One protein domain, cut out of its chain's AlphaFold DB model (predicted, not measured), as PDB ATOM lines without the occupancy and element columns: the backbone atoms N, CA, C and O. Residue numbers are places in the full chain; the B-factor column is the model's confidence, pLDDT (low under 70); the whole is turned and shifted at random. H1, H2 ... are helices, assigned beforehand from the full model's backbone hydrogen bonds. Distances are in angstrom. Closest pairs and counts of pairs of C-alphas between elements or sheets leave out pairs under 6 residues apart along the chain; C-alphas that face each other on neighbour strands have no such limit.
ATOM      1  N   CYS A 124      27.673   5.722  19.191       79.62
ATOM      2  CA  CYS A 124      26.532   6.325  18.495       79.62
ATOM      3  C   CYS A 124      26.885   6.376  17.000       79.62
ATOM      4  O   CYS A 124      27.813   7.111  16.664       79.62
ATOM      5  N   PRO A 125      26.244   5.596  16.107       83.06
ATOM      6  CA  PRO A 125      26.678   5.439  14.718       83.06
ATOM      7  C   PRO A 125      26.424   6.722  13.914       83.06
ATOM      8  O   PRO A 125      25.438   6.842  13.193       83.06
ATOM      9  N   ILE A 126      27.327   7.694  14.048       77.94
ATOM     10  CA  ILE A 126      27.114   9.063  13.571       77.94
ATOM     11  C   ILE A 126      26.923   9.133  12.054       77.94
ATOM     12  O   ILE A 126      26.159   9.962  11.583       77.94
ATOM     13  N   GLY A 127      27.547   8.233  11.288       82.38
ATOM     14  CA  GLY A 127      27.323   8.167   9.846       82.38
ATOM     15  C   GLY A 127      25.873   7.833   9.502       82.38
ATOM     16  O   GLY A 127      25.263   8.537   8.706       82.38
ATOM     17  N   GLN A 128      25.291   6.839  10.181       86.31
ATOM     18  CA  GLN A 128      23.879   6.482  10.016       86.31
ATOM     19  C   GLN A 128      22.954   7.607  10.487       86.31
ATOM     20  O   GLN A 128      21.975   7.917   9.819       86.31
ATOM     21  N   VAL A 129      23.282   8.245  11.616       82.88
ATOM     22  CA  VAL A 129      22.537   9.411  12.113       82.88
ATOM     23  C   VAL A 129      22.480  10.496  11.044       82.88
ATOM     24  O   VAL A 129      21.403  10.994  10.745       82.88
ATOM     25  N   LEU A 130      23.623  10.844  10.452       80.50
ATOM     26  CA  LEU A 130      23.705  11.897   9.447       80.50
ATOM     27  C   LEU A 130      22.973  11.516   8.151       80.50
ATOM     28  O   LEU A 130      22.311  12.373   7.572       80.50
ATOM     29  N   GLU A 131      23.030  10.254   7.709       85.44
ATOM     30  CA  GLU A 131      22.240   9.785   6.557       85.44
ATOM     31  C   GLU A 131      20.733   9.898   6.801       85.44
ATOM     32  O   GLU A 131      20.016  10.457   5.967       85.44
ATOM     33  N   ASP A 132      20.258   9.422   7.953       85.00
ATOM     34  CA  ASP A 132      18.843   9.488   8.310       85.00
ATOM     35  C   ASP A 132      18.385  10.949   8.432       85.00
ATOM     36  O   ASP A 132      17.331  11.329   7.921       85.00
ATOM     37  N   GLN A 133      19.199  11.806   9.054       81.31
ATOM     38  CA  GLN A 133      18.928  13.238   9.133       81.31
ATOM     39  C   GLN A 133      18.858  13.873   7.739       81.31
ATOM     40  O   GLN A 133      17.897  14.585   7.450       81.31
ATOM     41  N   ASN A 134      19.810  13.575   6.850       81.88
ATOM     42  CA  ASN A 134      19.822  14.077   5.474       81.88
ATOM     43  C   ASN A 134      18.582  13.647   4.687       81.88
ATOM     44  O   ASN A 134      18.016  14.445   3.942       81.88
ATOM     45  N   TYR A 135      18.117  12.411   4.889       88.44
ATOM     46  CA  TYR A 135      16.860  11.938   4.317       88.44
ATOM     47  C   TYR A 135      15.681  12.828   4.745       88.44
ATOM     48  O   TYR A 135      14.914  13.298   3.898       88.44
ATOM     49  N   TYR A 136      15.539  13.102   6.045       84.94
ATOM     50  CA  TYR A 136      14.455  13.949   6.545       84.94
ATOM     51  C   TYR A 136      14.614  15.416   6.137       84.94
ATOM     52  O   TYR A 136      13.613  16.086   5.887       84.94
ATOM     53  N   PHE A 137      15.840  15.918   6.000       79.62
ATOM     54  CA  PHE A 137      16.082  17.258   5.468       79.62
ATOM     55  C   PHE A 137      15.697  17.371   3.994       79.62
ATOM     56  O   PHE A 137      15.007  18.319   3.630       79.62
ATOM     57  N   GLY A 138      16.015  16.372   3.166       83.31
ATOM     58  CA  GLY A 138      15.510  16.310   1.791       83.31
ATOM     59  C   GLY A 138      13.978  16.345   1.738       83.31
ATOM     60  O   GLY A 138      13.393  17.008   0.885       83.31
ATOM     61  N   LYS A 139      13.304  15.723   2.717       86.94
ATOM     62  CA  LYS A 139      11.841  15.800   2.842       86.94
ATOM     63  C   LYS A 139      11.325  17.191   3.212       86.94
ATOM     64  O   LYS A 139      10.200  17.508   2.839       86.94
ATOM     65  N   MET A 140      12.103  18.032   3.895       84.75
ATOM     66  CA  MET A 140      11.700  19.423   4.149       84.75
ATOM     67  C   MET A 140      11.587  20.220   2.848       84.75
ATOM     68  O   MET A 140      10.642  20.991   2.703       84.75
ATOM     69  N   GLU A 141      12.490  20.003   1.885       82.69
ATOM     70  CA  GLU A 141      12.412  20.637   0.561       82.69
ATOM     71  C   GLU A 141      11.115  20.244  -0.164       82.69
ATOM     72  O   GLU A 141      10.399  21.111  -0.672       82.69
ATOM     73  N   ASP A 142      10.744  18.958  -0.120       87.06
ATOM     74  CA  ASP A 142       9.465  18.475  -0.654       87.06
ATOM     75  C   ASP A 142       8.269  19.206  -0.006       87.06
ATOM     76  O   ASP A 142       7.314  19.578  -0.694       87.06
ATOM     77  N   CYS A 143       8.326  19.467   1.308       87.38
ATOM     78  CA  CYS A 143       7.256  20.138   2.053       87.38
ATOM     79  C   CYS A 143       7.005  21.585   1.604       87.38
ATOM     80  O   CYS A 143       5.858  22.040   1.640       87.38
ATOM     81  N   TYR A 144       8.039  22.318   1.181       83.12
ATOM     82  CA  TYR A 144       7.892  23.705   0.719       83.12
ATOM     83  C   TYR A 144       7.101  23.829  -0.580       83.12
ATOM     84  O   TYR A 144       6.512  24.874  -0.847       83.12
ATOM     85  N   ASN A 145       7.043  22.754  -1.363       86.31
ATOM     86  CA  ASN A 145       6.291  22.718  -2.611       86.31
ATOM     87  C   ASN A 145       4.788  22.449  -2.398       86.31
ATOM     88  O   ASN A 145       4.027  22.393  -3.366       86.31
ATOM     89  N   LEU A 146       4.338  22.278  -1.148       87.56
ATOM     90  CA  LEU A 146       2.922  22.112  -0.827       87.56
ATOM     91  C   LEU A 146       2.179  23.451  -0.931       87.56
ATOM     92  O   LEU A 146       2.605  24.465  -0.388       87.56
ATOM     93  N   ALA A 147       1.025  23.437  -1.602       87.94
ATOM     94  CA  ALA A 147       0.212  24.637  -1.816       87.94
ATOM     95  C   ALA A 147      -0.566  25.089  -0.563       87.94
ATOM     96  O   ALA A 147      -0.888  26.268  -0.425       87.94
ATOM     97  N   ASP A 148      -0.898  24.158   0.336       91.81
ATOM     98  CA  ASP A 148      -1.646  24.451   1.560       91.81
ATOM     99  C   ASP A 148      -0.699  24.741   2.726       91.81
ATOM    100  O   ASP A 148       0.089  23.887   3.131       91.81
ATOM    101  N   LYS A 149      -0.829  25.933   3.320       85.56
ATOM    102  CA  LYS A 149       0.035  26.395   4.415       85.56
ATOM    103  C   LYS A 149       0.029  25.441   5.610       85.56
ATOM    104  O   LYS A 149       1.077  25.202   6.210       85.56
ATOM    105  N   GLN A 150      -1.134  24.900   5.979       86.00
ATOM    106  CA  GLN A 150      -1.222  23.992   7.121       86.00
ATOM    107  C   GLN A 150      -0.585  22.634   6.800       86.00
ATOM    108  O   GLN A 150       0.068  22.040   7.657       86.00
ATOM    109  N   ALA A 151      -0.729  22.150   5.567       87.56
ATOM    110  CA  ALA A 151      -0.057  20.956   5.082       87.56
ATOM    111  C   ALA A 151       1.465  21.134   5.058       87.56
ATOM    112  O   ALA A 151       2.156  20.214   5.490       87.56
ATOM    113  N   THR A 152       1.976  22.298   4.642       86.19
ATOM    114  CA  THR A 152       3.404  22.646   4.722       86.19
ATOM    115  C   THR A 152       3.909  22.563   6.158       86.19
ATOM    116  O   THR A 152       4.878  21.857   6.418       86.19
ATOM    117  N   ILE A 153       3.223  23.209   7.109       83.06
ATOM    118  CA  ILE A 153       3.597  23.189   8.534       83.06
ATOM    119  C   ILE A 153       3.628  21.754   9.073       83.06
ATOM    120  O   ILE A 153       4.611  21.334   9.677       83.06
ATOM    121  N   ASN A 154       2.580  20.973   8.814       85.56
ATOM    122  CA  ASN A 154       2.495  19.589   9.279       85.56
ATOM    123  C   ASN A 154       3.590  18.704   8.659       85.56
ATOM    124  O   ASN A 154       4.155  17.857   9.347       85.56
ATOM    125  N   CYS A 155       3.908  18.912   7.380       88.19
ATOM    126  CA  CYS A 155       4.972  18.199   6.683       88.19
ATOM    127  C   CYS A 155       6.349  18.537   7.274       88.19
ATOM    128  O   CYS A 155       7.111  17.633   7.611       88.19
ATOM    129  N   LEU A 156       6.643  19.823   7.485       85.19
ATOM    130  CA  LEU A 156       7.892  20.274   8.106       85.19
ATOM    131  C   LEU A 156       8.041  19.736   9.536       85.19
ATOM    132  O   LEU A 156       9.117  19.275   9.908       85.19
ATOM    133  N   CYS A 157       6.953  19.708  10.308       85.19
ATOM    134  CA  CYS A 157       6.915  19.064  11.620       85.19
ATOM    135  C   CYS A 157       7.271  17.574  11.550       85.19
ATOM    136  O   CYS A 157       8.071  17.102  12.356       85.19
ATOM    137  N   CYS A 158       6.716  16.837  10.585       87.38
ATOM    138  CA  CYS A 158       7.050  15.430  10.372       87.38
ATOM    139  C   CYS A 158       8.530  15.241  10.020       87.38
ATOM    140  O   CYS A 158       9.189  14.389  10.611       87.38
ATOM    141  N   ALA A 159       9.074  16.048   9.107       86.56
ATOM    142  CA  ALA A 159      10.480  15.964   8.726       86.56
ATOM    143  C   ALA A 159      11.408  16.265   9.913       86.56
ATOM    144  O   ALA A 159      12.313  15.489  10.215       86.56
ATOM    145  N   TYR A 160      11.148  17.351  10.640       81.94
ATOM    146  CA  TYR A 160      11.958  17.742  11.791       81.94
ATOM    147  C   TYR A 160      11.883  16.700  12.915       81.94
ATOM    148  O   TYR A 160      12.910  16.246  13.417       81.94
ATOM    149  N   SER A 161      10.676  16.235  13.243       82.94
ATOM    150  CA  SER A 161      10.475  15.162  14.215       82.94
ATOM    151  C   SER A 161      11.176  13.865  13.799       82.94
ATOM    152  O   SER A 161      11.810  13.226  14.638       82.94
ATOM    153  N   GLY A 162      11.133  13.493  12.518       85.31
ATOM    154  CA  GLY A 162      11.841  12.325  11.989       85.31
ATOM    155  C   GLY A 162      13.353  12.428  12.175       85.31
ATOM    156  O   GLY A 162      13.965  11.504  12.706       85.31
ATOM    157  N   SER A 163      13.932  13.587  11.841       81.25
ATOM    158  CA  SER A 163      15.361  13.886  12.012       81.25
ATOM    159  C   SER A 163      15.808  13.763  13.476       81.25
ATOM    160  O   SER A 163      16.766  13.051  13.791       81.25
ATOM    161  N   VAL A 164      15.056  14.370  14.402       78.88
ATOM    162  CA  VAL A 164      15.320  14.279  15.848       78.88
ATOM    163  C   VAL A 164      15.169  12.837  16.349       78.88
ATOM    164  O   VAL A 164      15.974  12.350  17.141       78.88
ATOM    165  N   SER A 165      14.161  12.118  15.861       82.88
ATOM    166  CA  SER A 165      13.909  10.724  16.246       82.88
ATOM    167  C   SER A 165      15.003   9.777  15.778       82.88
ATOM    168  O   SER A 165      15.365   8.866  16.519       82.88
ATOM    169  N   ALA A 166      15.552   9.994  14.582       83.94
ATOM    170  CA  ALA A 166      16.676   9.215  14.084       83.94
ATOM    171  C   ALA A 166      17.891   9.334  15.002       83.94
ATOM    172  O   ALA A 166      18.471   8.316  15.384       83.94
ATOM    173  N   TYR A 167      18.198  10.552  15.455       80.31
ATOM    174  CA  TYR A 167      19.268  10.762  16.419       80.31
ATOM    175  C   TYR A 167      19.048   9.969  17.711       80.31
ATOM    176  O   TYR A 167      19.865   9.122  18.070       80.31
ATOM    177  N   TYR A 168      17.934  10.211  18.406       78.44
ATOM    178  CA  TYR A 168      17.692   9.591  19.712       78.44
ATOM    179  C   TYR A 168      17.479   8.074  19.628       78.44
ATOM    180  O   TYR A 168      17.702   7.371  20.614       78.44
ATOM    181  N   GLY A 169      17.076   7.553  18.466       82.31
ATOM    182  CA  GLY A 169      16.981   6.114  18.223       82.31
ATOM    183  C   GLY A 169      18.315   5.426  18.052       82.31
ATOM    184  O   GLY A 169      18.513   4.335  18.584       82.31
ATOM    185  N   LEU A 170      19.227   6.061  17.327       80.62
ATOM    186  CA  LEU A 170      20.561   5.524  17.084       80.62
ATOM    187  C   LEU A 170      21.509   5.803  18.255       80.62
ATOM    188  O   LEU A 170      22.459   5.051  18.477       80.62
ATOM    189  N   CYS A 171      21.239   6.858  19.022       76.88
ATOM    190  CA  CYS A 171      22.093   7.354  20.094       76.88
ATOM    191  C   CYS A 171      21.291   7.562  21.392       76.88
ATOM    192  O   CYS A 171      21.180   8.683  21.893       76.88
ATOM    193  N   PRO A 172      20.721   6.490  21.977       76.31
ATOM    194  CA  PRO A 172      19.907   6.601  23.181       76.31
ATOM    195  C   PRO A 172      20.750   6.987  24.404       76.31
ATOM    196  O   PRO A 172      21.796   6.393  24.670       76.31
ATOM    197  N   GLY A 173      20.266   7.957  25.184       67.12
ATOM    198  CA  GLY A 173      20.890   8.391  26.440       67.12
ATOM    199  C   GLY A 173      22.094   9.321  26.280       67.12
ATOM    200  O   GLY A 173      22.744   9.625  27.281       67.12
ATOM    201  N   TYR A 174      22.383   9.773  25.060       65.62
ATOM    202  CA  TYR A 174      23.419  10.761  24.788       65.62
ATOM    203  C   TYR A 174      22.931  12.140  25.180       65.62
ATOM    204  O   TYR A 174      21.833  12.536  24.791       65.62
ATOM    205  N   ASP A 175      23.733  12.827  25.990       58.44
ATOM    206  CA  ASP A 175      23.469  14.222  26.303       58.44
ATOM    207  C   ASP A 175      23.901  15.038  25.098       58.44
ATOM    208  O   ASP A 175      25.076  15.364  24.916       58.44
ATOM    209  N   VAL A 176      22.951  15.289  24.214       53.41
ATOM    210  CA  VAL A 176      23.071  16.462  23.374       53.41
ATOM    211  C   VAL A 176      22.634  17.576  24.286       53.41
ATOM    212  O   VAL A 176      21.444  17.723  24.545       53.41
ATOM    213  N   GLY A 177      23.599  18.316  24.835       49.03
ATOM    214  CA  GLY A 177      23.249  19.572  25.477       49.03
ATOM    215  C   GLY A 177      22.310  20.319  24.530       49.03
ATOM    216  O   GLY A 177      22.480  20.220  23.312       49.03
ATOM    217  N   ASP A 178      21.314  21.021  25.071       40.56
ATOM    218  CA  ASP A 178      20.247  21.693  24.311       40.56
ATOM    219  C   ASP A 178      20.748  22.619  23.168       40.56
ATOM    220  O   ASP A 178      19.946  23.153  22.412       40.56
ATOM    221  N   ALA A 179      22.061  22.827  23.031       38.78
ATOM    222  CA  ALA A 179      22.708  23.525  21.933       38.78
ATOM    223  C   ALA A 179      23.257  22.593  20.829       38.78
ATOM    224  O   ALA A 179      22.940  22.815  19.681       38.78
ATOM    225  N   ASP A 180      23.997  21.511  21.097       42.06
ATOM    226  CA  ASP A 180      24.963  20.988  20.098       42.06
ATOM    227  C   ASP A 180      24.386  20.120  18.967       42.06
ATOM    228  O   ASP A 180      24.810  20.214  17.814       42.06
ATOM    229  N   LEU A 181      23.406  19.262  19.260       42.09
ATOM    230  CA  LEU A 181      22.671  18.567  18.195       42.09
ATOM    231  C   LEU A 181      21.545  19.430  17.667       42.09
ATOM    232  O   LEU A 181      21.282  19.436  16.461       42.09
ATOM    233  N   ILE A 182      20.926  20.190  18.577       42.22
ATOM    234  CA  ILE A 182      20.056  21.277  18.185       42.22
ATOM    235  C   ILE A 182      20.792  22.131  17.181       42.22
ATOM    236  O   ILE A 182      20.106  22.466  16.261       42.22
ATOM    237  N   ASP A 183      22.112  22.296  17.188       42.34
ATOM    238  CA  ASP A 183      22.838  23.206  16.314       42.34
ATOM    239  C   ASP A 183      23.173  22.709  14.900       42.34
ATOM    240  O   ASP A 183      23.149  23.497  13.955       42.34
ATOM    241  N   VAL A 184      23.340  21.402  14.678       41.22
ATOM    242  CA  VAL A 184      23.296  20.845  13.304       41.22
ATOM    243  C   VAL A 184      21.869  20.926  12.755       41.22
ATOM    244  O   VAL A 184      21.647  21.262  11.591       41.22
ATOM    245  N   THR A 185      20.886  20.681  13.623       39.81
ATOM    246  CA  THR A 185      19.467  20.827  13.282       39.81
ATOM    247  C   THR A 185      19.048  22.311  13.216       39.81
ATOM    248  O   THR A 185      18.133  22.642  12.469       39.81
ATOM    249  N   SER A 186      19.736  23.216  13.923       39.75
ATOM    250  CA  SER A 186      19.404  24.628  14.158       39.75
ATOM    251  C   SER A 186      20.072  25.454  13.100       39.75
ATOM    252  O   SER A 186      19.431  26.363  12.620       39.75
ATOM    253  N   ALA A 187      21.270  25.107  12.628       43.47
ATOM    254  CA  ALA A 187      21.818  25.690  11.415       43.47
ATOM    255  C   ALA A 187      20.792  25.573  10.276       43.47
ATOM    256  O   ALA A 187      20.622  26.504   9.501       43.47
ATOM    257  N   ILE A 188      20.020  24.485  10.214       40.78
ATOM    258  CA  ILE A 188      18.944  24.317   9.228       40.78
ATOM    259  C   ILE A 188      17.673  25.095   9.628       40.78
ATOM    260  O   ILE A 188      17.104  25.781   8.782       40.78
ATOM    261  N   VAL A 189      17.266  25.076  10.905       42.50
ATOM    262  CA  VAL A 189      16.132  25.877  11.432       42.50
ATOM    263  C   VAL A 189      16.346  27.396  11.250       42.50
ATOM    264  O   VAL A 189      15.430  28.098  10.831       42.50
ATOM    265  N   PHE A 190      17.554  27.896  11.515       36.12
ATOM    266  CA  PHE A 190      17.996  29.288  11.402       36.12
ATOM    267  C   PHE A 190      18.133  29.726   9.946       36.12
ATOM    268  O   PHE A 190      17.729  30.834   9.611       36.12
ATOM    269  N   ASN A 191      18.653  28.870   9.060       39.16
ATOM    270  CA  ASN A 191      18.795  29.224   7.643       39.16
ATOM    271  C   ASN A 191      17.459  29.278   6.895       39.16
ATOM    272  O   ASN A 191      17.360  29.935   5.861       39.16
ATOM    273  N   LEU A 192      16.437  28.610   7.427       43.28
ATOM    274  CA  LEU A 192      15.073  28.659   6.913       43.28
ATOM    275  C   LEU A 192      14.179  29.648   7.691       43.28
ATOM    276  O   LEU A 192      12.996  29.757   7.372       43.28
ATOM    277  N   ASP A 193      14.733  30.352   8.691       42.34
ATOM    278  CA  ASP A 193      14.035  31.277   9.603       42.34
ATOM    279  C   ASP A 193      12.750  30.664  10.209       42.34
ATOM    280  O   ASP A 193      11.722  31.319  10.408       42.34
ATOM    281  N   ILE A 194      12.776  29.348  10.462       50.53
ATOM    282  CA  ILE A 194      11.618  28.613  10.970       50.53
ATOM    283  C   ILE A 194      11.623  28.688  12.488       50.53
ATOM    284  O   ILE A 194      12.275  27.906  13.171       50.53
ATOM    285  N   ASN A 195      10.823  29.579  13.055       54.81
ATOM    286  CA  ASN A 195      10.527  29.483  14.475       54.81
ATOM    287  C   ASN A 195       9.487  28.376  14.711       54.81
ATOM    288  O   ASN A 195       8.289  28.594  14.521       54.81
ATOM    289  N   PHE A 196       9.940  27.193  15.137       58.53
ATOM    290  CA  PHE A 196       9.050  26.103  15.556       58.53
ATOM    291  C   PHE A 196       8.278  26.428  16.846       58.53
ATOM    292  O   PHE A 196       7.311  25.733  17.168       58.53
ATOM    293  N   GLN A 197       8.643  27.485  17.587       55.88
ATOM    294  CA  GLN A 197       7.880  27.877  18.766       55.88
ATOM    295  C   GLN A 197       6.451  28.265  18.388       55.88
ATOM    296  O   GLN A 197       6.199  29.185  17.611       55.88
ATOM    297  N   GLY A 198       5.499  27.544  18.980       57.84
ATOM    298  CA  GLY A 198       4.069  27.733  18.750       57.84
ATOM    299  C   GLY A 198       3.490  26.898  17.606       57.84
ATOM    300  O   GLY A 198       2.281  26.957  17.384       57.84
ATOM    301  N   TRP A 199       4.293  26.094  16.901       68.88
ATOM    302  CA  TRP A 199       3.766  25.173  15.893       68.88
ATOM    303  C   TRP A 199       3.115  23.978  16.579       68.88
ATOM    304  O   TRP A 199       3.759  23.254  17.332       68.88
ATOM    305  N   GLN A 200       1.836  23.730  16.304       68.44
ATOM    306  CA  GLN A 200       1.174  22.504  16.745       68.44
ATOM    307  C   GLN A 200       1.546  21.365  15.799       68.44
ATOM    308  O   GLN A 200       0.810  21.040  14.869       68.44
ATOM    309  N   CYS A 201       2.730  20.793  16.015       71.94
ATOM    310  CA  CYS A 201       3.156  19.627  15.263       71.94
ATOM    311  C   CYS A 201       2.234  18.441  15.575       71.94
ATOM    312  O   CYS A 201       2.043  18.134  16.755       71.94
ATOM    313  N   PRO A 202       1.660  17.781  14.553       64.94
ATOM    314  CA  PRO A 202       0.879  16.577  14.777       64.94
ATOM    315  C   PRO A 202       1.777  15.500  15.397       64.94
ATOM    316  O   PRO A 202       2.878  15.244  14.919       64.94
ATOM    317  N   ASP A 203       1.292  14.874  16.464       64.12
ATOM    318  CA  ASP A 203       1.889  13.700  17.112       64.12
ATOM    319  C   ASP A 203       1.563  12.390  16.369       64.12
ATOM    320  O   ASP A 203       2.043  11.310  16.723       64.12
ATOM    321  N   ASP A 204       0.758  12.488  15.310       69.31
ATOM    322  CA  ASP A 204       0.283  11.364  14.522       69.31
ATOM    323  C   ASP A 204       1.308  10.908  13.472       69.31
ATOM    324  O   ASP A 204       1.342  11.381  12.329       69.31
ATOM    325  N   TYR A 205       2.104   9.909  13.862       69.19
ATOM    326  CA  TYR A 205       2.982   9.132  12.984       69.19
ATOM    327  C   TYR A 205       2.298   8.699  11.678       69.19
ATOM    328  O   TYR A 205       2.910   8.766  10.606       69.19
ATOM    329  N   HIS A 206       1.036   8.258  11.746       75.69
ATOM    330  CA  HIS A 206       0.339   7.742  10.576       75.69
ATOM    331  C   HIS A 206       0.266   8.820   9.498       75.69
ATOM    332  O   HIS A 206       0.530   8.539   8.334       75.69
ATOM    333  N   ARG A 207       0.014  10.074   9.883       82.38
ATOM    334  CA  ARG A 207      -0.013  11.201   8.952       82.38
ATOM    335  C   ARG A 207       1.341  11.432   8.279       82.38
ATOM    336  O   ARG A 207       1.374  11.605   7.063       82.38
ATOM    337  N   CYS A 208       2.443  11.387   9.029       87.19
ATOM    338  CA  CYS A 208       3.789  11.578   8.477       87.19
ATOM    339  C   CYS A 208       4.132  10.540   7.404       87.19
ATOM    340  O   CYS A 208       4.620  10.883   6.325       87.19
ATOM    341  N   HIS A 209       3.804   9.280   7.674       86.38
ATOM    342  CA  HIS A 209       4.055   8.195   6.740       86.38
ATOM    343  C   HIS A 209       3.073   8.196   5.562       86.38
ATOM    344  O   HIS A 209       3.490   8.193   4.407       86.38
ATOM    345  N   THR A 210       1.762   8.221   5.814       85.12
ATOM    346  CA  THR A 210       0.769   8.016   4.747       85.12
ATOM    347  C   THR A 210       0.503   9.250   3.902       85.12
ATOM    348  O   THR A 210       0.141   9.101   2.740       85.12
ATOM    349  N   VAL A 211       0.634  10.456   4.463       87.12
ATOM    350  CA  VAL A 211       0.344  11.704   3.734       87.12
ATOM    351  C   VAL A 211       1.603  12.277   3.094       87.12
ATOM    352  O   VAL A 211       1.544  12.729   1.956       87.12
ATOM    353  N   TYR A 212       2.736  12.240   3.799       89.50
ATOM    354  CA  TYR A 212       3.985  12.857   3.330       89.50
ATOM    355  C   TYR A 212       5.034  11.843   2.853       89.50
ATOM    356  O   TYR A 212       6.120  12.238   2.432       89.50
ATOM    357  N   GLY A 213       4.729  10.540   2.896       89.31
ATOM    358  CA  GLY A 213       5.613   9.488   2.386       89.31
ATOM    359  C   GLY A 213       6.933   9.375   3.149       89.31
ATOM    360  O   GLY A 213       7.937   8.955   2.576       89.31
ATOM    361  N   MET A 214       6.973   9.804   4.413       89.69
ATOM    362  CA  MET A 214       8.187   9.745   5.223       89.69
ATOM    363  C   MET A 214       8.334   8.363   5.861       89.69
ATOM    364  O   MET A 214       7.385   7.845   6.448       89.69
ATOM    365  N   VAL A 215       9.523   7.762   5.763       89.06
ATOM    366  CA  VAL A 215       9.792   6.473   6.407       89.06
ATOM    367  C   VAL A 215       9.880   6.626   7.919       89.06
ATOM    368  O   VAL A 215      10.241   7.682   8.438       89.06
ATOM    369  N   ASN A 216       9.567   5.543   8.616       82.06
ATOM    370  CA  ASN A 216       9.626   5.474  10.064       82.06
ATOM    371  C   ASN A 216      11.083   5.614  10.554       82.06
ATOM    372  O   ASN A 216      11.944   4.917  10.009       82.06
ATOM    373  N   PRO A 217      11.382   6.452  11.565       82.12
ATOM    374  CA  PRO A 217      12.735   6.564  12.102       82.12
ATOM    375  C   PRO A 217      13.159   5.250  12.783       82.12
ATOM    376  O   PRO A 217      12.296   4.451  13.156       82.12
ATOM    377  N   PRO A 218      14.463   5.032  13.027       76.62
ATOM    378  CA  PRO A 218      14.991   3.855  13.729       76.62
ATOM    379  C   PRO A 218      14.306   3.511  15.064       76.62
ATOM    380  O   PRO A 218      14.192   2.339  15.416       76.62
ATOM    381  N   THR A 219      13.799   4.504  15.804       68.88
ATOM    382  CA  THR A 219      12.994   4.315  17.033       68.88
ATOM    383  C   THR A 219      11.623   3.673  16.792       68.88
ATOM    384  O   THR A 219      10.943   3.294  17.749       68.88
ATOM    385  N   GLY A 220      11.155   3.649  15.544       74.31
ATOM    386  CA  GLY A 220       9.774   3.364  15.158       74.31
ATOM    387  C   GLY A 220       8.767   4.418  15.632       74.31
ATOM    388  O   GLY A 220       7.564   4.162  15.582       74.31
ATOM    389  N   LYS A 221       9.235   5.563  16.154       78.69
ATOM    390  CA  LYS A 221       8.398   6.618  16.738       78.69
ATOM    391  C   LYS A 221       8.953   8.005  16.453       78.69
ATOM    392  O   LYS A 221      10.114   8.278  16.744       78.69
ATOM    393  N   TYR A 222       8.073   8.884  15.992       79.38
ATOM    394  CA  TYR A 222       8.329  10.311  15.849       79.38
ATOM    395  C   TYR A 222       8.238  10.994  17.220       79.38
ATOM    396  O   TYR A 222       7.230  10.877  17.919       79.38
ATOM    397  N   LEU A 223       9.310  11.661  17.636       77.12
ATOM    398  CA  LEU A 223       9.392  12.399  18.889       77.12
ATOM    399  C   LEU A 223       8.670  13.737  18.761       77.12
ATOM    400  O   LEU A 223       8.842  14.467  17.783       77.12
ATOM    401  N   ASN A 224       7.889  14.090  19.779       74.50
ATOM    402  CA  ASN A 224       7.270  15.403  19.838       74.50
ATOM    403  C   ASN A 224       8.337  16.451  20.178       74.50
ATOM    404  O   ASN A 224       8.796  16.552  21.315       74.50
ATOM    405  N   VAL A 225       8.694  17.246  19.179       70.44
ATOM    406  CA  VAL A 225       9.730  18.282  19.262       70.44
ATOM    407  C   VAL A 225       9.344  19.478  20.133       70.44
ATOM    408  O   VAL A 225      10.214  20.227  20.557       70.44
ATOM    409  N   ASN A 226       8.053  19.640  20.435       67.06
ATOM    410  CA  ASN A 226       7.551  20.660  21.360       67.06
ATOM    411  C   ASN A 226       7.494  20.166  22.811       67.06
ATOM    412  O   ASN A 226       7.161  20.931  23.715       67.06
ATOM    413  N   SER A 227       7.744  18.876  23.039       66.62
ATOM    414  CA  SER A 227       7.846  18.301  24.377       66.62
ATOM    415  C   SER A 227       9.299  18.295  24.852       66.62
ATOM    416  O   SER A 227      10.210  18.543  24.066       66.62
ATOM    417  N   HIS A 228       9.530  18.012  26.137       65.69
ATOM    418  CA  HIS A 228      10.894  17.767  26.608       65.69
ATOM    419  C   HIS A 228      11.470  16.567  25.853       65.69
ATOM    420  O   HIS A 228      10.966  15.446  25.979       65.69
ATOM    421  N   LEU A 229      12.512  16.820  25.062       70.25
ATOM    422  CA  LEU A 229      13.263  15.771  24.393       70.25
ATOM    423  C   LEU A 229      13.924  14.859  25.441       70.25
ATOM    424  O   LEU A 229      14.161  15.291  26.575       70.25
ATOM    425  N   PRO A 230      14.202  13.589  25.103       67.56
ATOM    426  CA  PRO A 230      14.908  12.701  26.014       67.56
ATOM    427  C   PRO A 230      16.267  13.304  26.384       67.56
ATOM    428  O   PRO A 230      17.128  13.435  25.524       67.56
ATOM    429  N   SER A 231      16.481  13.652  27.652       63.09
ATOM    430  CA  SER A 231      17.806  14.063  28.110       63.09
ATOM    431  C   SER A 231      18.695  12.842  28.321       63.09
ATOM    432  O   SER A 231      18.257  11.788  28.802       63.09
ATOM    433  N   GLY A 232      19.956  12.973  27.930       60.09
ATOM    434  CA  GLY A 232      20.976  11.964  28.155       60.09
ATOM    435  C   GLY A 232      21.990  12.400  29.202       60.09
ATOM    436  O   GLY A 232      22.012  13.544  29.631       60.09
ATOM    437  N   THR A 233      22.844  11.473  29.624       60.25
ATOM    438  CA  THR A 233      24.057  11.787  30.406       60.25
ATOM    439  C   THR A 233      25.289  11.094  29.831       60.25
ATOM    440  O   THR A 233      26.360  11.110  30.439       60.25
ATOM    441  N   LEU A 234      25.130  10.371  28.720       59.06
ATOM    442  CA  LEU A 234      26.209   9.646  28.072       59.06
ATOM    443  C   LEU A 234      26.941  10.592  27.132       59.06
ATOM    444  O   LEU A 234      26.326  11.327  26.361       59.06
ATOM    445  N   SER A 235      28.266  10.526  27.166       59.62
ATOM    446  CA  SER A 235      29.105  11.114  26.130       59.62
ATOM    447  C   SER A 235      29.482  10.037  25.112       59.62
ATOM    448  O   SER A 235      29.671   8.877  25.493       59.62
ATOM    449  N   PRO A 236      29.645  10.397  23.832       61.75
ATOM    450  CA  PRO A 236      30.178   9.490  22.832       61.75
ATOM    451  C   PRO A 236      31.523   8.899  23.201       61.75
ATOM    452  O   PRO A 236      32.421   9.580  23.686       61.75
TER     453      PRO A 236
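This is residues 124 to 236 of the 333 residues of an uncharacterized protein of Lipomyces starkeyi NRRL Y-11557 (UniProt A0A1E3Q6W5). A long hairpin of two helices, H1 and H2, side by side and running opposite ways, makes the long axis of the domain. The short H4 packs steeply on H2, while H3 lies on the other side of the hairpin, near both H1 and H2 but less closely set; long stretches without a named element follow H3 and H4. The printed part has 113 residues, with four named helices in the order H1, H2, H3, H4 and no named strand, and its class is all helix. The whole is compact, with a radius of gyration of the C-alphas of 13.3 A, and elongated, spanning 42 by 26 by 23 A.

The longest helix is H2, residues 149 to 170, which measures 31.9 A from first to last C-alpha; C-alpha 149 is at (0.035, 26.395, 4.415). H1, residues 126 to 144, comes before it and measures 27.4 A, beginning with C-alpha 126 at (27.114, 9.063, 13.571). H3, residues 180 to 191, measures 16.2 A. H4 is residues 205 to 212, 10.4 A long, and ends with C-alpha 212 at (3.985, 12.857, 3.330).

H2 touches H1, and the closest C-alphas are those of Ser 163 and Gln 133, 4.6 A apart. Their lines stand at a shallow tilt of 3 degrees, opposite ways, and the two form a helical hairpin. H2 also touches H4, with its residues 155 to 158 alone. The closest C-alphas there are those of Cys 158 and Cys 208, 5.4 A apart, at a steep tilt of 55 degrees, opposite ways. H3 touches no helix: it is near H2, with 8 pairs of C-alphas within 10 A, and near H1, with 5 such pairs. H1 and H4 are apart, but only just, at 8.1 A; H3 and H4 are apart. In H1, H2 and H4 every O i to N i+4 pair is within hydrogen-bond range; in H3, 6 of 8 are.

The two C-alphas farthest apart are those of Ala 147 and Ser 235, 42.4 A, while the first and last printed C-alphas, of Cys 124 and Pro 236, are 6.5 A apart. The printed part has no cut. The link from H1 to H2 is tight, that from H2 to H3 short, and that from H3 to H4 long, with 13 residues; residues 213 to 236 follow H4 with no named element. The mean pLDDT of the printed part is 72.0, and 43 residues are under 70, among them residues 173 to 200; H3 has a mean of 41.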